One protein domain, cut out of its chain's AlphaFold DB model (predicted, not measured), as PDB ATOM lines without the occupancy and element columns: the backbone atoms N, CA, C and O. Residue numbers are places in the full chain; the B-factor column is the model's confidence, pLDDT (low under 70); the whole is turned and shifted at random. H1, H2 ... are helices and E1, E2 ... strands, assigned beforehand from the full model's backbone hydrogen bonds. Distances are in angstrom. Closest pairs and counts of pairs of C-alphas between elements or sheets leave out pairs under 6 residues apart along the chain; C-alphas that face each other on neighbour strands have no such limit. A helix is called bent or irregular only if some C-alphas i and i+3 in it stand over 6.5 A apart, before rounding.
ATOM      1  N   TRP A  60     156.177 165.884 137.922       47.59
ATOM      2  CA  TRP A  60     155.328 165.071 137.038       47.59
ATOM      3  C   TRP A  60     154.024 164.624 137.694       47.59
ATOM      4  O   TRP A  60     153.121 164.142 137.006       47.59
ATOM      5  N   GLN A  61     153.888 164.782 139.017       47.31
ATOM      6  CA  GLN A  61     152.654 164.403 139.702       47.31
ATOM      7  C   GLN A  61     151.475 165.267 139.261       47.31
ATOM      8  O   GLN A  61     150.371 164.736 139.163       47.31
ATOM      9  N   PHE A  62     151.692 166.535 138.894       48.12
ATOM     10  CA  PHE A  62     150.619 167.339 138.309       48.12
ATOM     11  C   PHE A  62     150.173 166.786 136.945       48.12
ATOM     12  O   PHE A  62     148.995 166.852 136.648       48.12
ATOM     13  N   LEU A  63     151.040 166.159 136.139       46.81
ATOM     14  CA  LEU A  63     150.639 165.553 134.855       46.81
ATOM     15  C   LEU A  63     149.989 164.180 135.006       46.81
ATOM     16  O   LEU A  63     149.100 163.832 134.231       46.81
ATOM     17  N   LEU A  64     150.430 163.381 135.977       44.03
ATOM     18  CA  LEU A  64     150.074 161.964 136.084       44.03
ATOM     19  C   LEU A  64     148.967 161.686 137.107       44.03
ATOM     20  O   LEU A  64     148.182 160.753 136.925       44.03
ATOM     21  N   ASN A  65     148.855 162.492 138.161       50.59
ATOM     22  CA  ASN A  65     147.953 162.228 139.274       50.59
ATOM     23  C   ASN A  65     146.725 163.147 139.211       50.59
ATOM     24  O   ASN A  65     146.807 164.360 139.395       50.59
ATOM     25  N   ARG A  66     145.551 162.531 138.989       49.44
ATOM     26  CA  ARG A  66     144.240 163.205 138.905       49.44
ATOM     27  C   ARG A  66     143.987 164.153 140.083       49.44
ATOM     28  O   ARG A  66     143.290 165.135 139.904       49.44
ATOM     29  N   ARG A  67     144.553 163.894 141.264       53.72
ATOM     30  CA  ARG A  67     144.367 164.747 142.448       53.72
ATOM     31  C   ARG A  67     145.057 166.106 142.334       53.72
ATOM     32  O   ARG A  67     144.523 167.077 142.848       53.72
ATOM     33  N   TYR A  68     146.210 166.164 141.669       53.94
ATOM     34  CA  TYR A  68     146.969 167.403 141.464       53.94
ATOM     35  C   TYR A  68     146.517 168.168 140.221       53.94
ATOM     36  O   TYR A  68     146.783 169.357 140.109       53.94
ATOM     37  N   ARG A  69     145.806 167.492 139.313       56.09
ATOM     38  CA  ARG A  69     145.158 168.131 138.171       56.09
ATOM     39  C   ARG A  69     143.891 168.898 138.591       56.09
ATOM     40  O   ARG A  69     143.540 169.846 137.900       56.09
ATOM     41  N   ILE A  70     143.207 168.531 139.694       66.88
ATOM     42  CA  ILE A  70     141.954 169.213 140.081       66.88
ATOM     43  C   ILE A  70     142.447 170.421 140.850       66.88
ATOM     44  O   ILE A  70     142.849 170.277 142.014       66.88
ATOM     45  N   GLY A  71     142.432 171.586 140.202       77.88
ATOM     46  CA  GLY A  71     142.561 172.861 140.897       77.88
ATOM     47  C   GLY A  71     141.498 172.993 141.989       77.88
ATOM     48  O   GLY A  71     140.699 172.094 142.208       77.88
ATOM     49  N   LEU A  72     141.473 174.073 142.744       87.31
ATOM     50  CA  LEU A  72     140.451 174.270 143.762       87.31
ATOM     51  C   LEU A  72     139.071 174.267 143.109       87.31
ATOM     52  O   LEU A  72     138.871 174.897 142.070       87.31
ATOM     53  N   LEU A  73     138.152 173.506 143.696       89.12
ATOM     54  CA  LEU A  73     136.777 173.466 143.222       89.12
ATOM     55  C   LEU A  73     136.054 174.751 143.626       89.12
ATOM     56  O   LEU A  73     136.473 175.438 144.564       89.12
ATOM     57  N   GLU A  74     134.958 175.045 142.936       91.56
ATOM     58  CA  GLU A  74     133.976 176.043 143.361       91.56
ATOM     59  C   GLU A  74     133.674 175.921 144.866       91.56
ATOM     60  O   GLU A  74     133.735 174.835 145.449       91.56
ATOM     61  N   ASP A  75     133.423 177.065 145.502       94.75
ATOM     62  CA  ASP A  75     133.177 177.228 146.935       94.75
ATOM     63  C   ASP A  75     134.359 176.955 147.869       94.75
ATOM     64  O   ASP A  75     134.256 177.255 149.063       94.75
ATOM     65  N   SER A  76     135.497 176.463 147.371       95.00
ATOM     66  CA  SER A  76     136.708 176.321 148.188       95.00
ATOM     67  C   SER A  76     137.103 177.658 148.815       95.00
ATOM     68  O   SER A  76     137.055 178.696 148.157       95.00
ATOM     69  N   ILE A  77     137.541 177.635 150.073       96.75
ATOM     70  CA  ILE A  77     137.999 178.830 150.791       96.75
ATOM     71  C   ILE A  77     139.512 178.842 150.953       96.75
ATOM     72  O   ILE A  77     140.148 177.793 151.077       96.75
ATOM     73  N   LEU A  78     140.087 180.042 150.979       94.81
ATOM     74  CA  LEU A  78     141.517 180.255 151.141       94.81
ATOM     75  C   LEU A  78     141.837 181.529 151.929       94.81
ATOM     76  O   LEU A  78     141.168 182.556 151.809       94.81
ATOM     77  N   SER A  79     142.870 181.435 152.763       94.38
ATOM     78  CA  SER A  79     143.363 182.518 153.618       94.38
ATOM     79  C   SER A  79     144.790 182.216 154.092       94.38
ATOM     80  O   SER A  79     145.248 181.073 154.031       94.38
ATOM     81  N   SER A  80     145.503 183.222 154.595       90.69
ATOM     82  CA  SER A  80     146.757 183.008 155.332       90.69
ATOM     83  C   SER A  80     146.517 182.310 156.673       90.69
ATOM     84  O   SER A  80     147.381 181.587 157.153       90.69
ATOM     85  N   GLN A  81     145.341 182.504 157.268       93.56
ATOM     86  CA  GLN A  81     144.883 181.812 158.468       93.56
ATOM     87  C   GLN A  81     143.459 181.335 158.227       93.56
ATOM     88  O   GLN A  81     142.579 182.142 157.923       93.56
ATOM     89  N   LEU A  82     143.243 180.030 158.347       94.44
ATOM     90  CA  LEU A  82     141.984 179.404 157.986       94.44
ATOM     91  C   LEU A  82     141.488 178.497 159.111       94.44
ATOM     92  O   LEU A  82     142.208 177.622 159.588       94.44
ATOM     93  N   TYR A  83     140.232 178.696 159.488       93.00
ATOM     94  CA  TYR A  83     139.435 177.757 160.263       93.00
ATOM     95  C   TYR A  83     138.669 176.838 159.314       93.00
ATOM     96  O   TYR A  83     138.035 177.316 158.373       93.00
ATOM     97  N   PHE A  84     138.716 175.531 159.541       90.50
ATOM     98  CA  PHE A  84     138.017 174.557 158.708       90.50
ATOM     99  C   PHE A  84     137.446 173.390 159.524       90.50
ATOM    100  O   PHE A  84     137.960 173.087 160.604       90.50
ATOM    101  N   PRO A  85     136.404 172.710 159.011       87.81
ATOM    102  CA  PRO A  85     135.809 171.552 159.668       87.81
ATOM    103  C   PRO A  85     136.808 170.417 159.926       87.81
ATOM    104  O   PRO A  85     137.458 169.920 158.997       87.81
ATOM    105  N   GLY A  86     136.897 169.982 161.182       83.19
ATOM    106  CA  GLY A  86     137.545 168.743 161.596       83.19
ATOM    107  C   GLY A  86     136.608 167.534 161.496       83.19
ATOM    108  O   GLY A  86     135.401 167.663 161.289       83.19
ATOM    109  N   ASP A  87     137.165 166.328 161.644       75.06
ATOM    110  CA  ASP A  87     136.385 165.085 161.536       75.06
ATOM    111  C   ASP A  87     135.387 164.898 162.707       75.06
ATOM    112  O   ASP A  87     134.482 164.074 162.598       75.06
ATOM    113  N   ALA A  88     135.522 165.652 163.808       74.88
ATOM    114  CA  ALA A  88     134.662 165.560 164.994       74.88
ATOM    115  C   ALA A  88     133.572 166.652 165.051       74.88
ATOM    116  O   ALA A  88     132.920 166.814 166.081       74.88
ATOM    117  N   GLY A  89     133.379 167.415 163.969       70.81
ATOM    118  CA  GLY A  89     132.475 168.573 163.948       70.81
ATOM    119  C   GLY A  89     133.058 169.829 164.611       70.81
ATOM    120  O   GLY A  89     132.379 170.849 164.697       70.81
ATOM    121  N   ASP A  90     134.316 169.764 165.045       84.56
ATOM    122  CA  ASP A  90     135.113 170.872 165.561       84.56
ATOM    123  C   ASP A  90     135.632 171.781 164.435       84.56
ATOM    124  O   ASP A  90     135.670 171.398 163.264       84.56
ATOM    125  N   LEU A  91     136.065 172.995 164.789       90.00
ATOM    126  CA  LEU A  91     136.855 173.841 163.895       90.00
ATOM    127  C   LEU A  91     138.331 173.690 164.228       90.00
ATOM    128  O   LEU A  91     138.750 173.879 165.369       90.00
ATOM    129  N   ARG A  92     139.129 173.396 163.206       90.62
ATOM    130  CA  ARG A  92     140.586 173.385 163.292       90.62
ATOM    131  C   ARG A  92     141.132 174.644 162.659       90.62
ATOM    132  O   ARG A  92     140.663 175.055 161.605       90.62
ATOM    133  N   GLN A  93     142.130 175.227 163.304       92.50
ATOM    134  CA  GLN A  93     142.824 176.405 162.816       92.50
ATOM    135  C   GLN A  93     144.173 176.005 162.226       92.50
ATOM    136  O   GLN A  93     144.922 175.244 162.840       92.50
ATOM    137  N   GLU A  94     144.514 176.579 161.080       93.19
ATOM    138  CA  GLU A  94     145.859 176.510 160.522       93.19
ATOM    139  C   GLU A  94     146.296 177.883 160.018       93.19
ATOM    140  O   GLU A  94     145.513 178.617 159.412       93.19
ATOM    141  N   THR A  95     147.560 178.217 160.264       92.50
ATOM    142  CA  THR A  95     148.190 179.445 159.780       92.50
ATOM    143  C   THR A  95     149.317 179.070 158.827       92.50
ATOM    144  O   THR A  95     150.219 178.311 159.186       92.50
ATOM    145  N   ALA A  96     149.269 179.597 157.607       88.50
ATOM    146  CA  ALA A  96     150.290 179.389 156.598       88.50
ATOM    147  C   ALA A  96     151.540 180.244 156.883       88.50
ATOM    148  O   ALA A  96     151.425 181.392 157.321       88.50
ATOM    149  N   PRO A  97     152.745 179.726 156.579       86.88
ATOM    150  CA  PRO A  97     153.958 180.537 156.522       86.88
ATOM    151  C   PRO A  97     153.851 181.688 155.508       86.88
ATOM    152  O   PRO A  97     153.042 181.646 154.580       86.88
ATOM    153  N   ALA A  98     154.720 182.693 155.641       84.38
ATOM    154  CA  ALA A  98     154.764 183.826 154.717       84.38
ATOM    155  C   ALA A  98     154.900 183.375 153.249       84.38
ATOM    156  O   ALA A  98     155.687 182.483 152.923       84.38
ATOM    157  N   GLY A  99     154.116 183.994 152.361       81.12
ATOM    158  CA  GLY A  99     154.062 183.639 150.938       81.12
ATOM    159  C   GLY A  99     153.300 182.343 150.625       81.12
ATOM    160  O   GLY A  99     153.277 181.921 149.470       81.12
ATOM    161  N   ARG A 100     152.671 181.710 151.624       87.38
ATOM    162  CA  ARG A 100     151.825 180.523 151.461       87.38
ATOM    163  C   ARG A 100     150.388 180.804 151.899       87.38
ATOM    164  O   ARG A 100     150.102 181.777 152.590       87.38
ATOM    165  N   TRP A 101     149.499 179.912 151.487       91.00
ATOM    166  CA  TRP A 101     148.067 179.963 151.738       91.00
ATOM    167  C   TRP A 101     147.588 178.626 152.274       91.00
ATOM    168  O   TRP A 101     148.059 177.577 151.827       91.00
ATOM    169  N   VAL A 102     146.645 178.676 153.211       92.88
ATOM    170  CA  VAL A 102     145.853 177.520 153.625       92.88
ATOM    171  C   VAL A 102     144.584 177.513 152.791       92.88
ATOM    172  O   VAL A 102     143.937 178.552 152.632       92.88
ATOM    173  N   VAL A 103     144.216 176.345 152.277       93.25
ATOM    174  CA  VAL A 103     142.985 176.158 151.509       93.25
ATOM    175  C   VAL A 103     142.163 175.010 152.072       93.25
ATOM    176  O   VAL A 103     142.713 174.005 152.537       93.25
ATOM    177  N   TYR A 104     140.845 175.142 151.972       94.44
ATOM    178  CA  TYR A 104     139.892 174.086 152.272       94.44
ATOM    179  C   TYR A 104     138.872 173.962 151.141       94.44
ATOM    180  O   TYR A 104     138.140 174.901 150.842       94.44
ATOM    181  N   ASP A 105     138.828 172.785 150.528       92.31
ATOM    182  CA  ASP A 105     137.909 172.429 149.452       92.31
ATOM    183  C   ASP A 105     136.812 171.511 150.015       92.31
ATOM    184  O   ASP A 105     137.055 170.346 150.355       92.31
ATOM    185  N   PHE A 106     135.593 172.051 150.125       91.19
ATOM    186  CA  PHE A 106     134.428 171.355 150.682       91.19
ATOM    187  C   PHE A 106     134.025 170.119 149.865       91.19
ATOM    188  O   PHE A 106     133.460 169.161 150.407       91.19
ATOM    189  N   HIS A 107     134.333 170.111 148.567       87.06
ATOM    190  CA  HIS A 107     133.847 169.123 147.609       87.06
ATOM    191  C   HIS A 107     134.922 168.104 147.204       87.06
ATOM    192  O   HIS A 107     134.587 167.043 146.673       87.06
ATOM    193  N   ARG A 108     136.195 168.332 147.549       83.81
ATOM    194  CA  ARG A 108     137.341 167.480 147.180       83.81
ATOM    195  C   ARG A 108     137.134 165.994 147.455       83.81
ATOM    196  O   ARG A 108     137.337 165.173 146.563       83.81
ATOM    197  N   ARG A 109     136.725 165.611 148.670       82.31
ATOM    198  CA  ARG A 109     136.441 164.200 149.020       82.31
ATOM    199  C   ARG A 109     135.265 163.610 148.237       82.31
ATOM    200  O   ARG A 109     135.276 162.406 147.979       82.31
ATOM    201  N   LYS A 110     134.263 164.421 147.880       80.62
ATOM    202  CA  LYS A 110     133.120 163.982 147.062       80.62
ATOM    203  C   LYS A 110     133.567 163.714 145.618       80.62
ATOM    204  O   LYS A 110     133.206 162.680 145.070       80.62
ATOM    205  N   GLU A 111     134.426 164.570 145.067       73.69
ATOM    206  CA  GLU A 111     134.913 164.498 143.680       73.69
ATOM    207  C   GLU A 111     136.042 163.462 143.464       73.69
ATOM    208  O   GLU A 111     136.100 162.761 142.448       73.69
ATOM    209  N   LEU A 112     136.964 163.332 144.427       70.69
ATOM    210  CA  LEU A 112     138.177 162.501 144.313       70.69
ATOM    211  C   LEU A 112     138.197 161.259 145.213       70.69
ATOM    212  O   LEU A 112     139.142 160.464 145.149       70.69
ATOM    213  N   GLY A 113     137.172 161.081 146.043       73.94
ATOM    214  CA  GLY A 113     137.030 159.961 146.967       73.94
ATOM    215  C   GLY A 113     137.533 160.243 148.388       73.94
ATOM    216  O   GLY A 113     138.339 161.135 148.656       73.94
ATOM    217  N   ARG A 114     137.069 159.411 149.330       73.81
ATOM    218  CA  ARG A 114     137.195 159.615 150.788       73.81
ATOM    219  C   ARG A 114     138.632 159.672 151.325       73.81
ATOM    220  O   ARG A 114     138.854 160.229 152.392       73.81
ATOM    221  N   HIS A 115     139.606 159.120 150.601       74.69
ATOM    222  CA  HIS A 115     141.016 159.092 151.021       74.69
ATOM    223  C   HIS A 115     141.787 160.385 150.703       74.69
ATOM    224  O   HIS A 115     142.988 160.457 150.965       74.69
ATOM    225  N   VAL A 116     141.137 161.388 150.104       73.62
ATOM    226  CA  VAL A 116     141.751 162.693 149.821       73.62
ATOM    227  C   VAL A 116     141.525 163.644 150.996       73.62
ATOM    228  O   VAL A 116     140.487 163.608 151.660       73.62
ATOM    229  N   LYS A 117     142.518 164.487 151.291       81.06
ATOM    230  CA  LYS A 117     142.358 165.583 152.251       81.06
ATOM    231  C   LYS A 117     141.632 166.744 151.566       81.06
ATOM    232  O   LYS A 117     141.994 167.112 150.454       81.06
ATOM    233  N   ASN A 118     140.645 167.319 152.246       86.38
ATOM    234  CA  ASN A 118     139.995 168.562 151.814       86.38
ATOM    235  C   ASN A 118     140.906 169.785 152.007       86.38
ATOM    236  O   ASN A 118     140.680 170.822 151.402       86.38
ATOM    237  N   GLN A 119     141.938 169.654 152.842       87.25
ATOM    238  CA  GLN A 119     142.838 170.731 153.224       87.25
ATOM    239  C   GLN A 119     144.219 170.568 152.585       87.25
ATOM    240  O   GLN A 119     144.749 169.454 152.485       87.25
ATOM    241  N   SER A 120     144.802 171.693 152.172       86.25
ATOM    242  CA  SER A 120     146.204 171.778 151.764       86.25
ATOM    243  C   SER A 120     146.793 173.151 152.085       86.25
ATOM    244  O   SER A 120     146.056 174.117 152.272       86.25
ATOM    245  N   THR A 121     148.121 173.221 152.138       88.12
ATOM    246  CA  THR A 121     148.873 174.452 152.394       88.12
ATOM    247  C   THR A 121     150.023 174.534 151.399       88.12
ATOM    248  O   THR A 121     150.679 173.526 151.131       88.12
ATOM    249  N   GLY A 122     150.262 175.712 150.830       85.88
ATOM    250  CA  GLY A 122     151.308 175.896 149.823       85.88
ATOM    251  C   GLY A 122     151.229 177.237 149.108       85.88
ATOM    252  O   GLY A 122     150.541 178.153 149.554       85.88
ATOM    253  N   ARG A 123     151.956 177.366 147.999       83.62
ATOM    254  CA  ARG A 123     151.901 178.561 147.150       83.62
ATOM    255  C   ARG A 123     150.695 178.490 146.229       83.62
ATOM    256  O   ARG A 123     150.427 177.432 145.656       83.62
ATOM    257  N   LEU A 124     149.995 179.612 146.093       84.00
ATOM    258  CA  LEU A 124     148.949 179.750 145.091       84.00
ATOM    259  C   LEU A 124     149.588 179.921 143.720       84.00
ATOM    260  O   LEU A 124     150.492 180.728 143.532       84.00
ATOM    261  N   ASN A 125     149.069 179.161 142.775       78.31
ATOM    262  CA  ASN A 125     149.299 179.328 141.354       78.31
ATOM    263  C   ASN A 125     147.924 179.325 140.701       78.31
ATOM    264  O   ASN A 125     146.977 178.765 141.256       78.31
ATOM    265  N   TYR A 126     147.794 179.899 139.522       77.44
ATOM    266  CA  TYR A 126     146.592 179.707 138.730       77.44
ATOM    267  C   TYR A 126     146.925 179.754 137.257       77.44
ATOM    268  O   TYR A 126     148.026 180.131 136.863       77.44
ATOM    269  N   PHE A 127     145.942 179.354 136.469       69.88
ATOM    270  CA  PHE A 127     146.013 179.410 135.033       69.88
ATOM    271  C   PHE A 127     144.889 180.291 134.482       69.88
ATOM    272  O   PHE A 127     143.722 180.106 134.830       69.88
ATOM    273  N   LEU A 128     145.240 181.257 133.633       67.75
ATOM    274  CA  LEU A 128     144.286 182.170 133.013       67.75
ATOM    275  C   LEU A 128     144.051 181.731 131.563       67.75
ATOM    276  O   LEU A 128     144.876 181.966 130.690       67.75
ATOM    277  N   LEU A 129     142.924 181.070 131.303       65.94
ATOM    278  CA  LEU A 129     142.508 180.741 129.937       65.94
ATOM    279  C   LEU A 129     141.989 182.009 129.250       65.94
ATOM    280  O   LEU A 129     141.072 182.648 129.771       65.94
ATOM    281  N   ASP A 130     142.488 182.330 128.053       62.06
ATOM    282  CA  ASP A 130     142.000 183.470 127.253       62.06
ATOM    283  C   ASP A 130     140.477 183.410 127.024       62.06
ATOM    284  O   ASP A 130     139.775 184.423 127.072       62.06
ATOM    285  N   GLY A 131     139.941 182.194 126.865       63.16
ATOM    286  CA  GLY A 131     138.503 181.937 126.743       63.16
ATOM    287  C   GLY A 131     137.695 182.133 128.033       63.16
ATOM    288  O   GLY A 131     136.470 182.122 127.977       63.16
ATOM    289  N   ILE A 132     138.348 182.309 129.186       68.19
ATOM    290  CA  ILE A 132     137.706 182.508 130.496       68.19
ATOM    291  C   ILE A 132     137.842 183.947 130.983       68.19
ATOM    292  O   ILE A 132     136.989 184.404 131.737       68.19
ATOM    293  N   LEU A 133     138.836 184.703 130.509       67.81
ATOM    294  CA  LEU A 133     139.007 186.122 130.844       67.81
ATOM    295  C   LEU A 133     137.703 186.924 130.731       67.81
ATOM    296  O   LEU A 133     137.341 187.664 131.646       67.81
ATOM    297  N   HIS A 134     136.970 186.688 129.644       73.50
ATOM    298  CA  HIS A 134     135.743 187.397 129.286       73.50
ATOM    299  C   HIS A 134     134.472 186.763 129.875       73.50
ATOM    300  O   HIS A 134     133.385 187.324 129.726       73.50
ATOM    301  N   ASN A 135     134.588 185.607 130.538       78.00
ATOM    302  CA  ASN A 135     133.456 184.967 131.197       78.00
ATOM    303  C   ASN A 135     133.050 185.761 132.435       78.00
ATOM    304  O   ASN A 135     133.888 186.321 133.154       78.00
ATOM    305  N   ARG A 136     131.747 185.759 132.708       83.06
ATOM    306  CA  ARG A 136     131.216 186.331 133.942       83.06
ATOM    307  C   ARG A 136     131.616 185.466 135.131       83.06
ATOM    308  O   ARG A 136     131.772 184.254 135.007       83.06
ATOM    309  N   LYS A 137     131.743 186.085 136.300       85.75
ATOM    310  CA  LYS A 137     132.067 185.423 137.570       85.75
ATOM    311  C   LYS A 137     131.188 184.209 137.912       85.75
ATOM    312  O   LYS A 137     131.678 183.241 138.488       85.75
ATOM    313  N   ASP A 138     129.899 184.279 137.592       85.06
ATOM    314  CA  ASP A 138     128.884 183.248 137.841       85.06
ATOM    315  C   ASP A 138     128.859 182.144 136.772       85.06
ATOM    316  O   ASP A 138     128.188 181.126 136.937       85.06
ATOM    317  N   GLN A 139     129.611 182.315 135.685       83.12
ATOM    318  CA  GLN A 139     129.724 181.313 134.641       83.12
ATOM    319  C   GLN A 139     130.687 180.212 135.088       83.12
ATOM    320  O   GLN A 139     131.891 180.425 135.221       83.12
ATOM    321  N   HIS A 140     130.136 179.021 135.307       79.38
ATOM    322  CA  HIS A 140     130.895 177.865 135.760       79.38
ATOM    323  C   HIS A 140     131.941 177.431 134.725       79.38
ATOM    324  O   HIS A 140     131.608 177.145 133.572       79.38
ATOM    325  N   THR A 141     133.195 177.333 135.159       75.50
ATOM    326  CA  THR A 141     134.282 176.735 134.382       75.50
ATOM    327  C   THR A 141     134.199 175.213 134.513       75.50
ATOM    328  O   THR A 141     134.384 174.697 135.618       75.50
ATOM    329  N   PRO A 142     133.919 174.460 133.430       66.06
ATOM    330  CA  PRO A 142     133.772 173.013 133.522       66.06
ATOM    331  C   PRO A 142     135.069 172.345 133.984       66.06
ATOM    332  O   PRO A 142     136.099 172.425 133.314       66.06
ATOM    333  N   THR A 143     135.017 171.594 135.084       56.88
ATOM    334  CA  THR A 143     136.109 170.698 135.492       56.88
ATOM    335  C   THR A 143     136.073 169.414 134.659       56.88
ATOM    336  O   THR A 143     135.638 168.359 135.116       56.88
ATOM    337  N   GLY A 144     136.504 169.518 133.400       47.66
ATOM    338  CA  GLY A 144     136.623 168.421 132.437       47.66
ATOM    339  C   GLY A 144     138.076 168.244 132.008       47.66
ATOM    340  O   GLY A 144     138.680 169.120 131.401       47.66
ATOM    341  N   TYR A 145     138.680 167.122 132.377       47.81
ATOM    342  CA  TYR A 145     140.121 166.932 132.286       47.81
ATOM    343  C   TYR A 145     140.654 166.553 130.912       47.81
ATOM    344  O   TYR A 145     140.284 165.498 130.410       47.81
ATOM    345  N   LEU A 146     141.665 167.315 130.471       38.41
ATOM    346  CA  LEU A 146     142.551 167.167 129.298       38.41
ATOM    347  C   LEU A 146     142.231 168.048 128.083       38.41
ATOM    348  O   LEU A 146     143.151 168.281 127.313       38.41
ATOM    349  N   ASP A 147     141.037 168.630 127.955       38.69
ATOM    350  CA  ASP A 147     140.757 169.570 126.849       38.69
ATOM    351  C   ASP A 147     141.345 170.978 127.065       38.69
ATOM    352  O   ASP A 147     141.521 171.727 126.110       38.69
ATOM    353  N   PHE A 148     141.667 171.339 128.312       39.62
ATOM    354  CA  PHE A 148     142.118 172.690 128.683       39.62
ATOM    355  C   PHE A 148     143.612 172.809 128.987       39.62
ATOM    356  O   PHE A 148     144.089 173.908 129.229       39.62
ATOM    357  N   PHE A 149     144.351 171.702 129.052       42.50
ATOM    358  CA  PHE A 149     145.772 171.732 129.400       42.50
ATOM    359  C   PHE A 149     146.612 171.483 128.152       42.50
ATOM    360  O   PHE A 149     146.965 170.341 127.859       42.50
ATOM    361  N   ASP A 150     146.947 172.559 127.442       41.38
ATOM    362  CA  ASP A 150     148.044 172.537 126.473       41.38
ATOM    363  C   ASP A 150     149.389 172.736 127.202       41.38
ATOM    364  O   ASP A 150     149.450 173.258 128.316       41.38
ATOM    365  N   VAL A 151     150.495 172.345 126.579       39.88
ATOM    366  CA  VAL A 151     151.869 172.589 127.042       39.88
ATOM    367  C   VAL A 151     152.105 174.072 127.325       39.88
ATOM    368  O   VAL A 151     152.784 174.402 128.295       39.88
ATOM    369  N   GLU A 152     151.484 174.969 126.555       39.94
ATOM    370  CA  GLU A 152     151.513 176.416 126.804       39.94
ATOM    371  C   GLU A 152     150.981 176.777 128.197       39.94
ATOM    372  O   GLU A 152     151.502 177.678 128.852       39.94
ATOM    373  N   HIS A 153     150.025 175.999 128.712       48.44
ATOM    374  CA  HIS A 153     149.413 176.232 130.013       48.44
ATOM    375  C   HIS A 153     150.342 175.837 131.165       48.44
ATOM    376  O   HIS A 153     150.281 176.380 132.267       48.44
ATOM    377  N   LEU A 154     151.255 174.905 130.889       48.41
ATOM    378  CA  LEU A 154     152.299 174.479 131.817       48.41
ATOM    379  C   LEU A 154     153.442 175.489 131.896       48.41
ATOM    380  O   LEU A 154     154.078 175.609 132.940       48.41
ATOM    381  N   LEU A 155     153.688 176.215 130.803       43.78
ATOM    382  CA  LEU A 155     154.717 177.252 130.714       43.78
ATOM    383  C   LEU A 155     154.281 178.581 131.349       43.78
ATOM    384  O   LEU A 155     155.130 179.380 131.726       43.78
ATOM    385  N   GLN A 156     152.976 178.785 131.510       49.12
ATOM    386  CA  GLN A 156     152.354 179.966 132.119       49.12
ATOM    387  C   GLN A 156     152.006 179.765 133.608       49.12
ATOM    388  O   GLN A 156     151.243 180.546 134.175       49.12
ATOM    389  N   PHE A 157     152.539 178.723 134.266       53.50
ATOM    390  CA  PHE A 157     152.425 178.579 135.721       53.50
ATOM    391  C   PHE A 157     153.146 179.740 136.406       53.50
ATOM    392  O   PHE A 157     154.354 179.700 136.645       53.50
ATOM    393  N   GLU A 158     152.393 180.778 136.734       54.00
ATOM    394  CA  GLU A 158     152.920 181.935 137.426       54.00
ATOM    395  C   GLU A 158     152.413 181.952 138.868       54.00
ATOM    396  O   GLU A 158     151.218 181.880 139.163       54.00
ATOM    397  N   SER A 159     153.362 182.049 139.798       56.53
ATOM    398  CA  SER A 159     153.090 182.289 141.214       56.53
ATOM    399  C   SER A 159     152.715 183.759 141.382       56.53
ATOM    400  O   SER A 159     153.552 184.580 141.762       56.53
ATOM    401  N   ARG A 160     151.469 184.108 141.065       64.06
ATOM    402  CA  ARG A 160     150.955 185.470 141.227       64.06
ATOM    403  C   ARG A 160     150.115 185.612 142.499       64.06
ATOM    404  O   ARG A 160     149.597 184.644 143.053       64.06
ATOM    405  N   GLY A 161     150.055 186.837 143.020       72.94
ATOM    406  CA  GLY A 161     149.412 187.142 144.298       72.94
ATOM    407  C   GLY A 161     147.884 187.056 144.247       72.94
ATOM    408  O   GLY A 161     147.271 187.183 143.191       72.94
ATOM    409  N   ILE A 162     147.258 186.928 145.420       87.25
ATOM    410  CA  ILE A 162     145.793 186.877 145.581       87.25
ATOM    411  C   ILE A 162     145.052 188.042 144.910       87.25
ATOM    412  O   ILE A 162     143.938 187.867 144.430       87.25
ATOM    413  N   GLY A 163     145.683 189.220 144.832       88.12
ATOM    414  CA  GLY A 163     145.093 190.401 144.206       88.12
ATOM    415  C   GLY A 163     144.710 190.171 142.745       88.12
ATOM    416  O   GLY A 163     143.669 190.653 142.314       88.12
ATOM    417  N   GLU A 164     145.482 189.380 142.003       87.06
ATOM    418  CA  GLU A 164     145.181 189.119 140.596       87.06
ATOM    419  C   GLU A 164     144.046 188.106 140.416       87.06
ATOM    420  O   GLU A 164     143.214 188.254 139.522       87.06
ATOM    421  N   LEU A 165     143.942 187.121 141.311       89.81
ATOM    422  CA  LEU A 165     142.791 186.214 141.354       89.81
ATOM    423  C   LEU A 165     141.485 186.978 141.610       89.81
ATOM    424  O   LEU A 165     140.457 186.651 141.016       89.81
ATOM    425  N   VAL A 166     141.534 187.995 142.477       92.50
ATOM    426  CA  VAL A 166     140.396 188.882 142.765       92.50
ATOM    427  C   VAL A 166     140.074 189.756 141.554       92.50
ATOM    428  O   VAL A 166     138.915 189.834 141.159       92.50
ATOM    429  N   GLN A 167     141.083 190.378 140.932       90.50
ATOM    430  CA  GLN A 167     140.903 191.215 139.737       90.50
ATOM    431  C   GLN A 167     140.275 190.447 138.568       90.50
ATOM    432  O   GLN A 167     139.443 190.998 137.855       90.50
ATOM    433  N   ASN A 168     140.640 189.176 138.393       88.19
ATOM    434  CA  ASN A 168     140.098 188.313 137.340       88.19
ATOM    435  C   ASN A 168     138.780 187.614 137.726       88.19
ATOM    436  O   ASN A 168     138.260 186.810 136.948       88.19
ATOM    437  N   GLU A 169     138.234 187.908 138.912       92.69
ATOM    438  CA  GLU A 169     136.999 187.325 139.455       92.69
ATOM    439  C   GLU A 169     137.037 185.792 139.624       92.69
ATOM    440  O   GLU A 169     135.997 185.130 139.653       92.69
ATOM    441  N   LEU A 170     138.233 185.208 139.746       90.88
ATOM    442  CA  LEU A 170     138.426 183.773 140.006       90.88
ATOM    443  C   LEU A 170     138.179 183.426 141.477       90.88
ATOM    444  O   LEU A 170     137.826 182.299 141.826       90.88
ATOM    445  N   VAL A 171     138.367 184.416 142.345       94.50
ATOM    446  CA  VAL A 171     137.991 184.365 143.753       94.50
ATOM    447  C   VAL A 171     137.242 185.634 144.121       94.50
ATOM    448  O   VAL A 171     137.393 186.679 143.487       94.50
ATOM    449  N   GLU A 172     136.466 185.564 145.191       95.62
ATOM    450  CA  GLU A 172     135.833 186.728 145.792       95.62
ATOM    451  C   GLU A 172     136.035 186.754 147.299       95.62
ATOM    452  O   GLU A 172     136.151 185.712 147.940       95.62
ATOM    453  N   GLN A 173     136.063 187.952 147.874       96.94
ATOM    454  CA  GLN A 173     136.082 188.105 149.319       96.94
ATOM    455  C   GLN A 173     134.659 187.972 149.866       96.94
ATOM    456  O   GLN A 173     133.734 188.639 149.404       96.94
ATOM    457  N   THR A 174     134.484 187.109 150.856       96.69
ATOM    458  CA  THR A 174     133.197 186.834 151.500       96.69
ATOM    459  C   THR A 174     133.405 186.558 152.986       96.69
ATOM    460  O   THR A 174     134.541 186.462 153.447       96.69
ATOM    461  N   THR A 175     132.325 186.444 153.753       97.38
ATOM    462  CA  THR A 175     132.396 186.058 155.166       97.38
ATOM    463  C   THR A 175     132.375 184.540 155.321       97.38
ATOM    464  O   THR A 175     131.851 183.824 154.462       97.38
ATOM    465  N   TYR A 176     132.903 184.033 156.438       96.00
ATOM    466  CA  TYR A 176     132.823 182.612 156.791       96.00
ATOM    467  C   TYR A 176     131.395 182.069 156.730       96.00
ATOM    468  O   TYR A 176     131.171 181.007 156.150       96.00
ATOM    469  N   ARG A 177     130.428 182.815 157.279       96.19
ATOM    470  CA  ARG A 177     129.002 182.473 157.232       96.19
ATOM    471  C   ARG A 177     128.548 182.200 155.799       96.19
ATOM    472  O   ARG A 177     128.112 181.093 155.494       96.19
ATOM    473  N   LYS A 178     128.733 183.173 154.903       97.31
ATOM    474  CA  LYS A 178     128.300 183.073 153.500       97.31
ATOM    475  C   LYS A 178     129.018 181.959 152.743       97.31
ATOM    476  O   LYS A 178     128.392 181.266 151.944       97.31
ATOM    477  N   ALA A 179     130.316 181.770 152.988       96.50
ATOM    478  CA  ALA A 179     131.075 180.697 152.351       96.50
ATOM    479  C   ALA A 179     130.533 179.310 152.738       96.50
ATOM    480  O   ALA A 179     130.313 178.457 151.881       96.50
ATOM    481  N   PHE A 180     130.254 179.101 154.027       95.00
ATOM    482  CA  PHE A 180     129.704 177.841 154.530       95.00
ATOM    483  C   PHE A 180     128.243 177.625 154.113       95.00
ATOM    484  O   PHE A 180     127.820 176.478 153.943       95.00
ATOM    485  N   GLU A 181     127.463 178.698 153.957       95.75
ATOM    486  CA  GLU A 181     126.095 178.645 153.431       95.75
ATOM    487  C   GLU A 181     126.093 178.171 151.975       95.75
ATOM    488  O   GLU A 181     125.387 177.217 151.655       95.75
ATOM    489  N   ARG A 182     126.940 178.758 151.117       93.81
ATOM    490  CA  ARG A 182     127.070 178.357 149.703       93.81
ATOM    491  C   ARG A 182     127.522 176.908 149.539       93.81
ATOM    492  O   ARG A 182     126.890 176.145 148.816       93.81
ATOM    493  N   ALA A 183     128.507 176.490 150.333       91.69
ATOM    494  CA  ALA A 183     128.966 175.105 150.370       91.69
ATOM    495  C   ALA A 183     127.952 174.119 151.004       91.69
ATOM    496  O   ALA A 183     128.218 172.916 151.066       91.69
ATOM    497  N   ASN A 184     126.789 174.595 151.476       92.94
ATOM    498  CA  ASN A 184     125.740 173.810 152.136       92.94
ATOM    499  C   ASN A 184     126.216 173.052 153.393       92.94
ATOM    500  O   ASN A 184     125.780 171.931 153.662       92.94
ATOM    501  N   VAL A 185     127.117 173.655 154.176       91.06
ATOM    502  CA  VAL A 185     127.670 173.068 155.416       91.06
ATOM    503  C   VAL A 185     127.469 173.944 156.656       91.06
ATOM    504  O   VAL A 185     127.782 173.516 157.764       91.06
ATOM    505  N   PHE A 186     126.908 175.148 156.507       92.12
ATOM    506  CA  PHE A 186     126.738 176.092 157.616       92.12
ATOM    507  C   PHE A 186     125.958 175.510 158.797       92.12
ATOM    508  O   PHE A 186     126.425 175.598 159.925       92.12
ATOM    509  N   GLN A 187     124.825 174.844 158.557       90.62
ATOM    510  CA  GLN A 187     123.997 174.294 159.643       90.62
ATOM    511  C   GLN A 187     124.763 173.323 160.555       90.62
ATOM    512  O   GLN A 187     124.517 173.286 161.756       90.62
ATOM    513  N   GLN A 188     125.717 172.569 160.002       90.56
ATOM    514  CA  GLN A 188     126.529 171.608 160.757       90.56
ATOM    515  C   GLN A 188     127.615 172.294 161.598       90.56
ATOM    516  O   GLN A 188     128.071 171.726 162.586       90.56
ATOM    517  N   HIS A 189     128.017 173.513 161.224       90.12
ATOM    518  CA  HIS A 189     129.148 174.229 161.818       90.12
ATOM    519  C   HIS A 189     128.783 175.583 162.438       90.12
ATOM    520  O   HIS A 189     129.671 176.263 162.943       90.12
ATOM    521  N   ALA A 190     127.503 175.962 162.466       90.69
ATOM    522  CA  ALA A 190     127.047 177.246 162.994       90.69
ATOM    523  C   ALA A 190     127.472 177.456 164.456       90.69
ATOM    524  O   ALA A 190     128.049 178.484 164.787       90.69
ATOM    525  N   GLY A 191     127.275 176.451 165.319       92.12
ATOM    526  CA  GLY A 191     127.697 176.509 166.724       92.12
ATOM    527  C   GLY A 191     129.201 176.781 166.877       92.12
ATOM    528  O   GLY A 191     129.565 177.800 167.460       92.12
ATOM    529  N   PRO A 192     130.081 175.930 166.316       92.19
ATOM    530  CA  PRO A 192     131.523 176.165 166.327       92.19
ATOM    531  C   PRO A 192     131.958 177.516 165.737       92.19
ATOM    532  O   PRO A 192     132.835 178.162 166.309       92.19
ATOM    533  N   LEU A 193     131.355 177.962 164.627       91.62
ATOM    534  CA  LEU A 193     131.678 179.251 163.997       91.62
ATOM    535  C   LEU A 193     131.310 180.433 164.904       91.62
ATOM    536  O   LEU A 193     132.128 181.340 165.085       91.62
ATOM    537  N   ALA A 194     130.120 180.395 165.510       92.38
ATOM    538  CA  ALA A 194     129.655 181.392 166.467       92.38
ATOM    539  C   ALA A 194     130.523 181.409 167.733       92.38
ATOM    540  O   ALA A 194     130.954 182.473 168.172       92.38
ATOM    541  N   SER A 195     130.838 180.236 168.293       90.88
ATOM    542  CA  SER A 195     131.703 180.114 169.474       90.88
ATOM    543  C   SER A 195     133.119 180.631 169.226       90.88
ATOM    544  O   SER A 195     133.727 181.192 170.134       90.88
ATOM    545  N   ALA A 196     133.645 180.466 168.010       89.50
ATOM    546  CA  ALA A 196     134.939 181.018 167.620       89.50
ATOM    547  C   ALA A 196     134.877 182.521 167.280       89.50
ATOM    548  O   ALA A 196     135.923 183.151 167.143       89.50
ATOM    549  N   GLY A 197     133.679 183.102 167.138       93.00
ATOM    550  CA  GLY A 197     133.491 184.513 166.795       93.00
ATOM    551  C   GLY A 197     133.971 184.876 165.386       93.00
ATOM    552  O   GLY A 197     134.325 186.027 165.144       93.00
ATOM    553  N   ILE A 198     134.014 183.906 164.465       94.19
ATOM    554  CA  ILE A 198     134.636 184.083 163.141       94.19
ATOM    555  C   ILE A 198     133.642 184.210 161.988       94.19
ATOM    556  O   ILE A 198     134.067 184.381 160.852       94.19
ATOM    557  N   GLU A 199     132.336 184.123 162.245       94.12
ATOM    558  CA  GLU A 199     131.296 184.110 161.202       94.12
ATOM    559  C   GLU A 199     131.409 185.271 160.207       94.12
ATOM    560  O   GLU A 199     131.225 185.070 159.005       94.12
ATOM    561  N   GLU A 200     131.766 186.454 160.708       95.81
ATOM    562  CA  GLU A 200     131.911 187.688 159.930       95.81
ATOM    563  C   GLU A 200     133.360 187.963 159.491       95.81
ATOM    564  O   GLU A 200     133.624 188.948 158.800       95.81
ATOM    565  N   MET A 201     134.318 187.099 159.850       95.69
ATOM    566  CA  MET A 201     135.684 187.213 159.342       95.69
ATOM    567  C   MET A 201     135.716 186.932 157.840       95.69
ATOM    568  O   MET A 201     135.006 186.063 157.326       95.69
ATOM    569  N   LEU A 202     136.570 187.677 157.142       96.56
ATOM    570  CA  LEU A 202     136.668 187.612 155.694       96.56
ATOM    571  C   LEU A 202     137.612 186.495 155.246       96.56
ATOM    572  O   LEU A 202     138.711 186.336 155.774       96.56
ATOM    573  N   VAL A 203     137.187 185.772 154.216       96.69
ATOM    574  CA  VAL A 203     137.953 184.755 153.494       96.69
ATOM    575  C   VAL A 203     137.800 184.974 151.998       96.69
ATOM    576  O   VAL A 203     136.841 185.601 151.546       96.69
ATOM    577  N   TYR A 204     138.731 184.437 151.218       97.56
ATOM    578  CA  TYR A 204     138.548 184.345 149.777       97.56
ATOM    579  C   TYR A 204     137.867 183.023 149.444       97.56
ATOM    580  O   TYR A 204     138.277 181.978 149.946       97.56
ATOM    581  N   GLN A 205     136.842 183.074 148.603       97.31
ATOM    582  CA  GLN A 205     136.111 181.914 148.114       97.31
ATOM    583  C   GLN A 205     136.276 181.794 146.598       97.31
ATOM    584  O   GLN A 205     136.180 182.792 145.883       97.31
ATOM    585  N   VAL A 206     136.535 180.581 146.112       95.00
ATOM    586  CA  VAL A 206     136.632 180.267 144.682       95.00
ATOM    587  C   VAL A 206     135.256 180.388 144.035       95.00
ATOM    588  O   VAL A 206     134.282 179.805 144.510       95.00
ATOM    589  N   THR A 207     135.186 181.155 142.950       94.38
ATOM    590  CA  THR A 207     133.955 181.400 142.189       94.38
ATOM    591  C   THR A 207     133.695 180.265 141.187       94.38
ATOM    592  O   THR A 207     134.615 179.499 140.884       94.38
ATOM    593  N   PRO A 208     132.489 180.177 140.591       91.00
ATOM    594  CA  PRO A 208     132.240 179.276 139.464       91.00
ATOM    595  C   PRO A 208     133.252 179.465 138.323       91.00
ATOM    596  O   PRO A 208     133.746 178.487 137.760       91.00
ATOM    597  N   LYS A 209     133.634 180.717 138.031       89.12
ATOM    598  CA  LYS A 209     134.668 181.057 137.041       89.12
ATOM    599  C   LYS A 209     136.052 180.514 137.417       89.12
ATOM    600  O   LYS A 209     136.785 180.053 136.546       89.12
ATOM    601  N   GLY A 210     136.414 180.545 138.700       87.81
ATOM    602  CA  GLY A 210     137.693 180.037 139.210       87.81
ATOM    603  C   GLY A 210     137.789 178.516 139.343       87.81
ATOM    604  O   GLY A 210     138.883 178.001 139.593       87.81
ATOM    605  N   ASN A 211     136.676 177.796 139.176       87.38
ATOM    606  CA  ASN A 211     136.595 176.352 139.362       87.38
ATOM    607  C   ASN A 211     137.664 175.604 138.543       87.38
ATOM    608  O   ASN A 211     137.696 175.660 137.315       87.38
ATOM    609  N   GLY A 212     138.557 174.897 139.238       80.75
ATOM    610  CA  GLY A 212     139.607 174.080 138.631       80.75
ATOM    611  C   GLY A 212     140.820 174.840 138.081       80.75
ATOM    612  O   GLY A 212     141.747 174.182 137.612       80.75
ATOM    613  N   LEU A 213     140.859 176.176 138.161       81.38
ATOM    614  CA  LEU A 213     141.944 177.001 137.599       81.38
ATOM    615  C   LEU A 213     143.015 177.406 138.613       81.38
ATOM    616  O   LEU A 213     144.085 177.868 138.225       81.38
ATOM    617  N   ILE A 214     142.732 177.255 139.907       85.38
ATOM    618  CA  ILE A 214     143.610 177.680 141.002       85.38
ATOM    619  C   ILE A 214     144.277 176.450 141.612       85.38
ATOM    620  O   ILE A 214     143.617 175.457 141.883       85.38
ATOM    621  N   PHE A 215     145.574 176.499 141.884       81.94
ATOM    622  CA  PHE A 215     146.358 175.371 142.377       81.94
ATOM    623  C   PHE A 215     147.170 175.755 143.601       81.94
ATOM    624  O   PHE A 215     147.712 176.854 143.695       81.94
ATOM    625  N   VAL A 216     147.322 174.797 144.511       80.25
ATOM    626  CA  VAL A 216     148.236 174.913 145.645       80.25
ATOM    627  C   VAL A 216     149.403 173.967 145.422       80.25
ATOM    628  O   VAL A 216     149.243 172.746 145.472       80.25
ATOM    629  N   SER A 217     150.583 174.527 145.166       74.94
ATOM    630  CA  SER A 217     151.816 173.752 145.049       74.94
ATOM    631  C   SER A 217     152.543 173.723 146.389       74.94
ATOM    632  O   SER A 217     152.799 174.773 146.987       74.94
ATOM    633  N   LYS A 218     152.928 172.528 146.840       68.38
ATOM    634  CA  LYS A 218     153.928 172.382 147.903       68.38
ATOM    635  C   LYS A 218     155.307 172.716 147.341       68.38
ATOM    636  O   LYS A 218     155.563 172.466 146.163       68.38
TER     637      LYS A 218
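Overview. This is residues 60 to 218 of the 238 residues of an uncharacterized protein of Candidatus Woesearchaeota archaeon (UniProt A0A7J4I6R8). The body is a sheet of six strands, strongly twisted and curled like part of a barrel, and E2 of the strand hairpin E2 and E3 packs on its strand E4. The helical hairpin H7 and H8 lies toward one end of the longest axis; the short helices H4 and H5 and residues 134 to 150, which have no named element, lie toward the other. The printed part has 159 residues, with eight named helices and eight named strands in the order H1 H2 E1 E2 E3 E4 H3 E5 H4 H5 H6 E6 H7 H8 E7 E8, class mixed. The sheet's order is E6 E7 E1 E4 E5 E8, antiparallel throughout. The whole is compact, with a radius of gyration of the C-alphas of 15.2 A and spans of 47 by 32 by 30 A.

Arrangement. H1, residues 61 to 64, and H2, residues 66 to 69, touch only at the corner, with C-alphas of Phe 62 and Tyr 68 closest at 4.8 A. E1, residues 77 to 79, and E4, residues 101 to 104, are antiparallel; N 77 and O 104 are 2.9 A apart. E2, residues 81 to 85, and E3, residues 91 to 95, form a hairpin, with N 82 and O 94 at 2.9 A. The closest C-alphas of E2 and E4, Leu 82 and Val 102, are 6.1 A apart. H3, residues 108 to 112, is close to H2 but not clearly touching: the C-alphas of Arg 67 and Leu 112 are closest, at 6.8 A. E5, residues 119 to 126, bends by 86 degrees at residue 122. Its pairing is staggered: residues 119 to 122 pair with E4, N 101 and O 122 at 2.8 A, and residues 123 to 126 with E8, residues 214 to 217, N 125 and O 215 at 2.8 A. H4, residues 130 to 133, and H5, residues 151 to 155, are apart and not on the sheet. H6, residues 162 to 167, is on the sheet, with a height over the sheet of 7.4 A. E6, residues 171 to 175, and E7, residues 202 to 206, are antiparallel, with N 172 and O 205 at 2.9 A; E7 and E1 have N 78 and O 204 at 2.8 A. H7, residues 176 to 182, is on the opposite face from H6, at a height of 7.9 A. H7 and H8, residues 186 to 196, touch as a helical hairpin, the C-alphas of Phe 180 and Phe 186 closest at 4.6 A. Every O i to N i+4 pair is within hydrogen-bond range in H3, H5, H6 and H7, and 5 of 7 in H8; H1, H2 and H4 are too short for one.

Along the chain. H1 begins at C-alpha 61, (152.654, 164.403, 139.702), and E8 ends at C-alpha 217, (151.816, 173.752, 145.049). E5 is 17.5 A long, H8 13.8 A, E2 13.7 A, E3 13.3 A and E7 13.2 A. H8 is irregular: C-alphas 188 and 191 are 7.8 A apart.

Size, cuts and confidence. The C-alphas farthest apart, those of Val 151 and Ser 195, are 47.6 A apart. The printed part has no cut; the link from H4 to H5 is long, with 17 residues. The mean pLDDT of the printed part is 79.7, and 38 residues are under 70: 60 to 70, 127 to 133, 142 to 160 and 218.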